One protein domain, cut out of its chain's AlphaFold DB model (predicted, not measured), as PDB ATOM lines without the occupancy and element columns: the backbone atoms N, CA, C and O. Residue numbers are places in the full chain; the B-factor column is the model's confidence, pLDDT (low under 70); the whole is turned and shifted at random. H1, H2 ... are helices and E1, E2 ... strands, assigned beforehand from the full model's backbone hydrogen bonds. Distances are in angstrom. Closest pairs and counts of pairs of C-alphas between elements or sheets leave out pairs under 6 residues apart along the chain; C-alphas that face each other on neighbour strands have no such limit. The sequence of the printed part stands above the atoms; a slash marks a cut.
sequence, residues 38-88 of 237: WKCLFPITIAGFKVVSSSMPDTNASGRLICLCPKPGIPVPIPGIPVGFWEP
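This is residues 38 to 88 of the 237 residues of the protein "Conjugal transfer protein" of Orientia tsutsugamushi str. Gilliam (UniProt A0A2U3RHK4). This is a loose, elongated piece with two small two-stranded hairpins set well apart along its length: E1 and E2 in the half that also holds the helical turn H1, and E3 and E4 towards the other end. The bare stretch of residues 53 to 66 leads from the first hairpin to the second, and after E4 the last residues come back, with residues 83 to 84 pairing beside E1. The printed part has 51 residues, with one named helix and four named strands in the order H1, E1, E2, E3, E4; each sheet, E1 - E2 and E3 - E4, is antiparallel. The class is mostly strand, though under half of the residues, 23 of the 51, are in named elements. The radius of gyration of the C-alphas is 12.8 A, and they span 39 by 23 by 14 A.

Start at H1, residues 38 to 41, which is too short for any O i to N i+4 pair; its one O i to N i+3 pair is within hydrogen-bond range. A tight link leads to E1, residues 44 to 46, and another to E2, residues 49 to 52. E1 and E2 form a hairpin, antiparallel at 145 degrees between their directions. Look there for N 46 and O 49 at 2.9 A, within hydrogen-bond range; the C-alphas of Thr 45 and Lys 50 face each other at 4.4 A. Residues 45 to 46 of E1 also pair with residues 83 to 84, antiparallel. Farther along, E3, residues 67 to 71, and E4, residues 74 to 80, form the second hairpin over a tight link, antiparallel at 144 degrees. Here N 67 and O 80 are 2.8 A apart and N 69 and O 78 are 2.9 A apart, both within hydrogen-bond range. E1 and E2 are each apart from E3 and E4, and H1 is apart from E2, E3 and E4.

Find C-alpha 38 at (9.093, 43.047, -39.492); from there H1 runs 5.4 A to C-alpha 41. E1 covers 6.8 A and E2 8.9 A. Find C-alpha 67 at (-15.752, 41.696, -31.042), where E3 begins its 12.3 A. E4, the longest strand with 7 residues, runs 14.1 A and ends at C-alpha 80, (-15.652, 45.593, -34.390).

The two C-alphas farthest apart, those of Ser 55 and Pro 75, are 39.7 A apart, while those of Trp 38 and Pro 88, first and last printed, are 9.8 A apart. The link from E2 to E3, 14 residues, is long. The printed part has no cut. Its mean pLDDT in this model is 82.4, and residue 62 is the one residue under 70.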
ATOM      1  N   TRP A  38      10.371  42.888 -38.779       87.12
ATOM      2  CA  TRP A  38       9.093  43.047 -39.492       87.12
ATOM      3  C   TRP A  38       8.442  41.721 -39.896       87.12
ATOM      4  O   TRP A  38       7.226  41.633 -40.036       87.12
ATOM      5  N   LYS A  39       9.239  40.655 -40.040       87.00
ATOM      6  CA  LYS A  39       8.718  39.298 -40.243       87.00
ATOM      7  C   LYS A  39       7.962  38.782 -39.009       87.00
ATOM      8  O   LYS A  39       7.056  37.966 -39.159       87.00
ATOM      9  N   CYS A  40       8.323  39.265 -37.821       87.62
ATOM     10  CA  CYS A  40       7.718  38.875 -36.554       87.62
ATOM     11  C   CYS A  40       6.340  39.511 -36.341       87.62
ATOM     12  O   CYS A  40       5.597  39.004 -35.519       87.62
ATOM     13  N   LEU A  41       5.960  40.532 -37.126       86.88
ATOM     14  CA  LEU A  41       4.596  41.083 -37.149       86.88
ATOM     15  C   LEU A  41       3.551  40.017 -37.531       86.88
ATOM     16  O   LEU A  41       2.383  40.100 -37.158       86.88
ATOM     17  N   PHE A  42       3.973  39.023 -38.312       88.31
ATOM     18  CA  PHE A  42       3.114  37.966 -38.822       88.31
ATOM     19  C   PHE A  42       3.108  36.747 -37.892       88.31
ATOM     20  O   PHE A  42       4.143  36.434 -37.304       88.31
ATOM     21  N   PRO A  43       2.016  35.966 -37.871       87.94
ATOM     22  CA  PRO A  43       0.858  36.028 -38.774       87.94
ATOM     23  C   PRO A  43      -0.137  37.148 -38.445       87.94
ATOM     24  O   PRO A  43      -0.272  37.563 -37.303       87.94
ATOM     25  N   ILE A  44      -0.858  37.609 -39.474       86.56
ATOM     26  CA  ILE A  44      -1.988  38.534 -39.301       86.56
ATOM     27  C   ILE A  44      -3.281  37.730 -39.404       86.56
ATOM     28  O   ILE A  44      -3.540  37.059 -40.414       86.56
ATOM     29  N   THR A  45      -4.096  37.815 -38.358       86.81
ATOM     30  CA  THR A  45      -5.393  37.147 -38.249       86.81
ATOM     31  C   THR A  45      -6.518  38.171 -38.249       86.81
ATOM     32  O   THR A  45      -6.426  39.200 -37.590       86.81
ATOM     33  N   ILE A  46      -7.591  37.909 -38.995       87.31
ATOM     34  CA  ILE A  46      -8.793  38.750 -39.046       87.31
ATOM     35  C   ILE A  46      -9.997  37.846 -38.819       87.31
ATOM     36  O   ILE A  46     -10.167  36.862 -39.539       87.31
ATOM     37  N   ALA A  47     -10.831  38.158 -37.824       85.62
ATOM     38  CA  ALA A  47     -12.028  37.374 -37.500       85.62
ATOM     39  C   ALA A  47     -11.743  35.866 -37.282       85.62
ATOM     40  O   ALA A  47     -12.563  35.013 -37.615       85.62
ATOM     41  N   GLY A  48     -10.558  35.533 -36.756       81.06
ATOM     42  CA  GLY A  48     -10.106  34.154 -36.532       81.06
ATOM     43  C   GLY A  48      -9.494  33.459 -37.755       81.06
ATOM     44  O   GLY A  48      -8.993  32.342 -37.631       81.06
ATOM     45  N   PHE A  49      -9.471  34.104 -38.925       84.56
ATOM     46  CA  PHE A  49      -8.832  33.575 -40.130       84.56
ATOM     47  C   PHE A  49      -7.427  34.152 -40.307       84.56
ATOM     48  O   PHE A  49      -7.236  35.365 -40.266       84.56
ATOM     49  N   LYS A  50      -6.437  33.285 -40.549       85.31
ATOM     50  CA  LYS A  50      -5.070  33.693 -40.909       85.31
ATOM     51  C   LYS A  50      -5.069  34.236 -42.339       85.31
ATOM     52  O   LYS A  50      -5.143  33.461 -43.287       85.31
ATOM     53  N   VAL A  51      -5.000  35.559 -42.482       85.19
ATOM     54  CA  VAL A  51      -4.949  36.243 -43.787       85.19
ATOM     55  C   VAL A  51      -3.532  36.212 -44.344       85.19
ATOM     56  O   VAL A  51      -3.336  35.991 -45.536       85.19
ATOM     57  N   VAL A  52      -2.542  36.373 -43.464       85.00
ATOM     58  CA  VAL A  52      -1.131  36.211 -43.810       85.00
ATOM     59  C   VAL A  52      -0.537  35.116 -42.941       85.00
ATOM     60  O   VAL A  52      -0.419  35.268 -41.726       85.00
ATOM     61  N   SER A  53      -0.169  33.999 -43.566       81.12
ATOM     62  CA  SER A  53       0.535  32.906 -42.899       81.12
ATOM     63  C   SER A  53       2.011  33.247 -42.707       81.12
ATOM     64  O   SER A  53       2.651  33.764 -43.622       81.12
ATOM     65  N   SER A  54       2.569  32.881 -41.559       83.12
ATOM     66  CA  SER A  54       3.997  32.996 -41.265       83.12
ATOM     67  C   SER A  54       4.508  31.718 -40.615       83.12
ATOM     68  O   SER A  54       3.731  30.946 -40.058       83.12
ATOM     69  N   SER A  55       5.821  31.502 -40.703       82.69
ATOM     70  CA  SER A  55       6.530  30.466 -39.945       82.69
ATOM     71  C   SER A  55       6.734  30.850 -38.477       82.69
ATOM     72  O   SER A  55       7.269  30.050 -37.719       82.69
ATOM     73  N   MET A  56       6.415  32.094 -38.110       83.56
ATOM     74  CA  MET A  56       6.543  32.574 -36.740       83.56
ATOM     75  C   MET A  56       5.441  31.967 -35.864       83.56
ATOM     76  O   MET A  56       4.309  31.816 -36.341       83.56
ATOM     77  N   PRO A  57       5.753  31.620 -34.606       78.88
ATOM     78  CA  PRO A  57       4.743  31.165 -33.668       78.88
ATOM     79  C   PRO A  57       3.699  32.260 -33.403       78.88
ATOM     80  O   PRO A  57       3.991  33.453 -33.473       78.88
ATOM     81  N   ASP A  58       2.472  31.848 -33.112       82.19
ATOM     82  CA  ASP A  58       1.344  32.743 -32.868       82.19
ATOM     83  C   ASP A  58       0.491  32.201 -31.731       82.19
ATOM     84  O   ASP A  58       0.422  30.985 -31.523       82.19
ATOM     85  N   THR A  59      -0.176  33.106 -31.030       78.62
ATOM     86  CA  THR A  59      -1.186  32.737 -30.043       78.62
ATOM     87  C   THR A  59      -2.442  32.225 -30.755       78.62
ATOM     88  O   THR A  59      -2.636  32.392 -31.962       78.62
ATOM     89  N   ASN A  60      -3.320  31.536 -30.026       75.06
ATOM     90  CA  ASN A  60      -4.570  31.076 -30.623       75.06
ATOM     91  C   ASN A  60      -5.482  32.273 -30.920       75.06
ATOM     92  O   ASN A  60      -6.049  32.876 -30.009       75.06
ATOM     93  N   ALA A  61      -5.670  32.575 -32.205       70.00
ATOM     94  CA  ALA A  61      -6.590  33.615 -32.639       70.00
ATOM     95  C   ALA A  61      -8.010  33.356 -32.110       70.00
ATOM     96  O   ALA A  61      -8.541  32.245 -32.195       70.00
ATOM     97  N   SER A  62      -8.655  34.406 -31.597       67.62
ATOM     98  CA  SER A  62     -10.062  34.352 -31.199       67.62
ATOM     99  C   SER A  62     -10.917  33.932 -32.398       67.62
ATOM    100  O   SER A  62     -11.034  34.678 -33.368       67.62
ATOM    101  N   GLY A  63     -11.578  32.772 -32.319       72.00
ATOM    102  CA  GLY A  63     -12.512  32.283 -33.349       72.00
ATOM    103  C   GLY A  63     -13.808  33.100 -33.478       72.00
ATOM    104  O   GLY A  63     -14.776  32.643 -34.084       72.00
ATOM    105  N   ARG A  64     -13.872  34.286 -32.861       79.75
ATOM    106  CA  ARG A  64     -15.017  35.195 -32.936       79.75
ATOM    107  C   ARG A  64     -14.907  36.052 -34.195       79.75
ATOM    108  O   ARG A  64     -13.901  36.716 -34.407       79.75
ATOM    109  N   LEU A  65     -15.983  36.093 -34.979       82.31
ATOM    110  CA  LEU A  65     -16.082  36.944 -36.169       82.31
ATOM    111  C   LEU A  65     -16.224  38.436 -35.826       82.31
ATOM    112  O   LEU A  65     -15.781  39.294 -36.582       82.31
ATOM    113  N   ILE A  66     -16.861  38.735 -34.690       83.38
ATOM    114  CA  ILE A  66     -17.168  40.092 -34.227       83.38
ATOM    115  C   ILE A  66     -16.738  40.204 -32.761       83.38
ATOM    116  O   ILE A  66     -16.987  39.296 -31.961       83.38
ATOM    117  N   CYS A  67     -16.095  41.313 -32.408       81.38
ATOM    118  CA  CYS A  67     -15.752  41.696 -31.042       81.38
ATOM    119  C   CYS A  67     -16.465  42.998 -30.650       81.38
ATOM    120  O   CYS A  67     -16.962  43.740 -31.490       81.38
ATOM    121  N   LEU A  68     -16.556  43.248 -29.347       84.75
ATOM    122  CA  LEU A  68     -17.118  44.470 -28.784       84.75
ATOM    123  C   LEU A  68     -15.957  45.281 -28.206       84.75
ATOM    124  O   LEU A  68     -15.417  44.908 -27.167       84.75
ATOM    125  N   CYS A  69     -15.553  46.348 -28.896       76.94
ATOM    126  CA  CYS A  69     -14.403  47.158 -28.495       76.94
ATOM    127  C   CYS A  69     -14.851  48.330 -27.610       76.94
ATOM    128  O   CYS A  69     -15.746  49.089 -28.010       76.94
ATOM    129  N   PRO A  70     -14.242  48.521 -26.426       77.06
ATOM    130  CA  PRO A  70     -14.443  49.737 -25.652       77.06
ATOM    131  C   PRO A  70     -13.755  50.906 -26.367       77.06
ATOM    132  O   PRO A  70     -12.580  50.820 -26.712       77.06
ATOM    133  N   LYS A  71     -14.481  52.005 -26.600       75.06
ATOM    134  CA  LYS A  71     -13.915  53.239 -27.161       75.06
ATOM    135  C   LYS A  71     -13.930  54.341 -26.098       75.06
ATOM    136  O   LYS A  71     -15.004  54.618 -25.558       75.06
ATOM    137  N   PRO A  72     -12.792  55.006 -25.819       75.94
ATOM    138  CA  PRO A  72     -12.773  56.157 -24.923       75.94
ATOM    139  C   PRO A  72     -13.813  57.206 -25.346       75.94
ATOM    140  O   PRO A  72     -13.873  57.601 -26.509       75.94
ATOM    141  N   GLY A  73     -14.661  57.632 -24.407       78.00
ATOM    142  CA  GLY A  73     -15.704  58.640 -24.640       78.00
ATOM    143  C   GLY A  73     -17.071  58.110 -25.094       78.00
ATOM    144  O   GLY A  73     -17.999  58.906 -25.212       78.00
ATOM    145  N   ILE A  74     -17.241  56.798 -25.306       79.56
ATOM    146  CA  ILE A  74     -18.543  56.190 -25.623       79.56
ATOM    147  C   ILE A  74     -18.835  55.068 -24.611       79.56
ATOM    148  O   ILE A  74     -18.068  54.113 -24.528       79.56
ATOM    149  N   PRO A  75     -19.939  55.141 -23.839       82.56
ATOM    150  CA  PRO A  75     -20.244  54.165 -22.787       82.56
ATOM    151  C   PRO A  75     -20.755  52.817 -23.322       82.56
ATOM    152  O   PRO A  75     -20.885  51.865 -22.556       82.56
ATOM    153  N   VAL A  76     -21.067  52.729 -24.617       83.25
ATOM    154  CA  VAL A  76     -21.492  51.491 -25.280       83.25
ATOM    155  C   VAL A  76     -20.341  50.912 -26.104       83.25
ATOM    156  O   VAL A  76     -19.713  51.650 -26.868       83.25
ATOM    157  N   PRO A  77     -20.038  49.608 -25.979       80.44
ATOM    158  CA  PRO A  77     -18.995  49.000 -26.782       80.44
ATOM    159  C   PRO A  77     -19.434  48.929 -28.246       80.44
ATOM    160  O   PRO A  77     -20.583  48.606 -28.559       80.44
ATOM    161  N   ILE A  78     -18.510  49.236 -29.148       82.56
ATOM    162  CA  ILE A  78     -18.784  49.319 -30.582       82.56
ATOM    163  C   ILE A  78     -18.491  47.948 -31.203       82.56
ATOM    164  O   ILE A  78     -17.438  47.371 -30.906       82.56
ATOM    165  N   PRO A  79     -19.385  47.401 -32.048       85.06
ATOM    166  CA  PRO A  79     -19.083  46.184 -32.790       85.06
ATOM    167  C   PRO A  79     -17.892  46.423 -33.724       85.06
ATOM    168  O   PRO A  79     -17.896  47.352 -34.531       85.06
ATOM    169  N   GLY A  80     -16.878  45.576 -33.603       82.75
ATOM    170  CA  GLY A  80     -15.652  45.593 -34.390       82.75
ATOM    171  C   GLY A  80     -15.277  44.194 -34.870       82.75
ATOM    172  O   GLY A  80     -15.906  43.197 -34.513       82.75
ATOM    173  N   ILE A  81     -14.245  44.122 -35.701       85.50
ATOM    174  CA  ILE A  81     -13.677  42.863 -36.181       85.50
ATOM    175  C   ILE A  81     -12.367  42.645 -35.421       85.50
ATOM    176  O   ILE A  81     -11.533  43.553 -35.420       85.50
ATOM    177  N   PRO A  82     -12.157  41.485 -34.771       84.94
ATOM    178  CA  PRO A  82     -10.905  41.239 -34.080       84.94
ATOM    179  C   PRO A  82      -9.799  41.022 -35.108       84.94
ATOM    180  O   PRO A  82      -9.926  40.180 -36.004       84.94
ATOM    181  N   VAL A  83      -8.722  41.783 -34.960       84.56
ATOM    182  CA  VAL A  83      -7.490  41.641 -35.732       84.56
ATOM    183  C   VAL A  83      -6.377  41.294 -34.753       84.56
ATOM    184  O   VAL A  83      -6.253  41.950 -33.723       84.56
ATOM    185  N   GLY A  84      -5.617  40.243 -35.046       84.69
ATOM    186  CA  GLY A  84      -4.477  39.804 -34.245       84.69
ATOM    187  C   GLY A  84      -3.191  39.884 -35.058       84.69
ATOM    188  O   GLY A  84      -3.155  39.433 -36.204       84.69
ATOM    189  N   PHE A  85      -2.165  40.481 -34.467       87.00
ATOM    190  CA  PHE A  85      -0.803  40.583 -34.985       87.00
ATOM    191  C   PHE A  85       0.137  40.881 -33.812       87.00
ATOM    192  O   PHE A  85      -0.316  41.306 -32.748       87.00
ATOM    193  N   TRP A  86       1.437  40.674 -33.999       86.38
ATOM    194  CA  TRP A  86       2.438  40.981 -32.975       86.38
ATOM    195  C   TRP A  86       2.901  42.427 -33.093       86.38
ATOM    196  O   TRP A  86       3.460  42.798 -34.121       86.38
ATOM    197  N   GLU A  87       2.718  43.239 -32.052       86.25
ATOM    198  CA  GLU A  87       3.180  44.628 -32.040       86.25
ATOM    199  C   GLU A  87       4.357  44.869 -31.082       86.25
ATOM    200  O   GLU A  87       4.322  44.437 -29.929       86.25
ATOM    201  N   PRO A  88       5.400  45.601 -31.515       86.25
ATOM    202  CA  PRO A  88       6.408  46.119 -30.605       86.25
ATOM    203  C   PRO A  88       5.874  47.390 -29.927       86.25
ATOM    204  O   PRO A  88       5.680  48.421 -30.576       86.25
TER     205      PRO A  88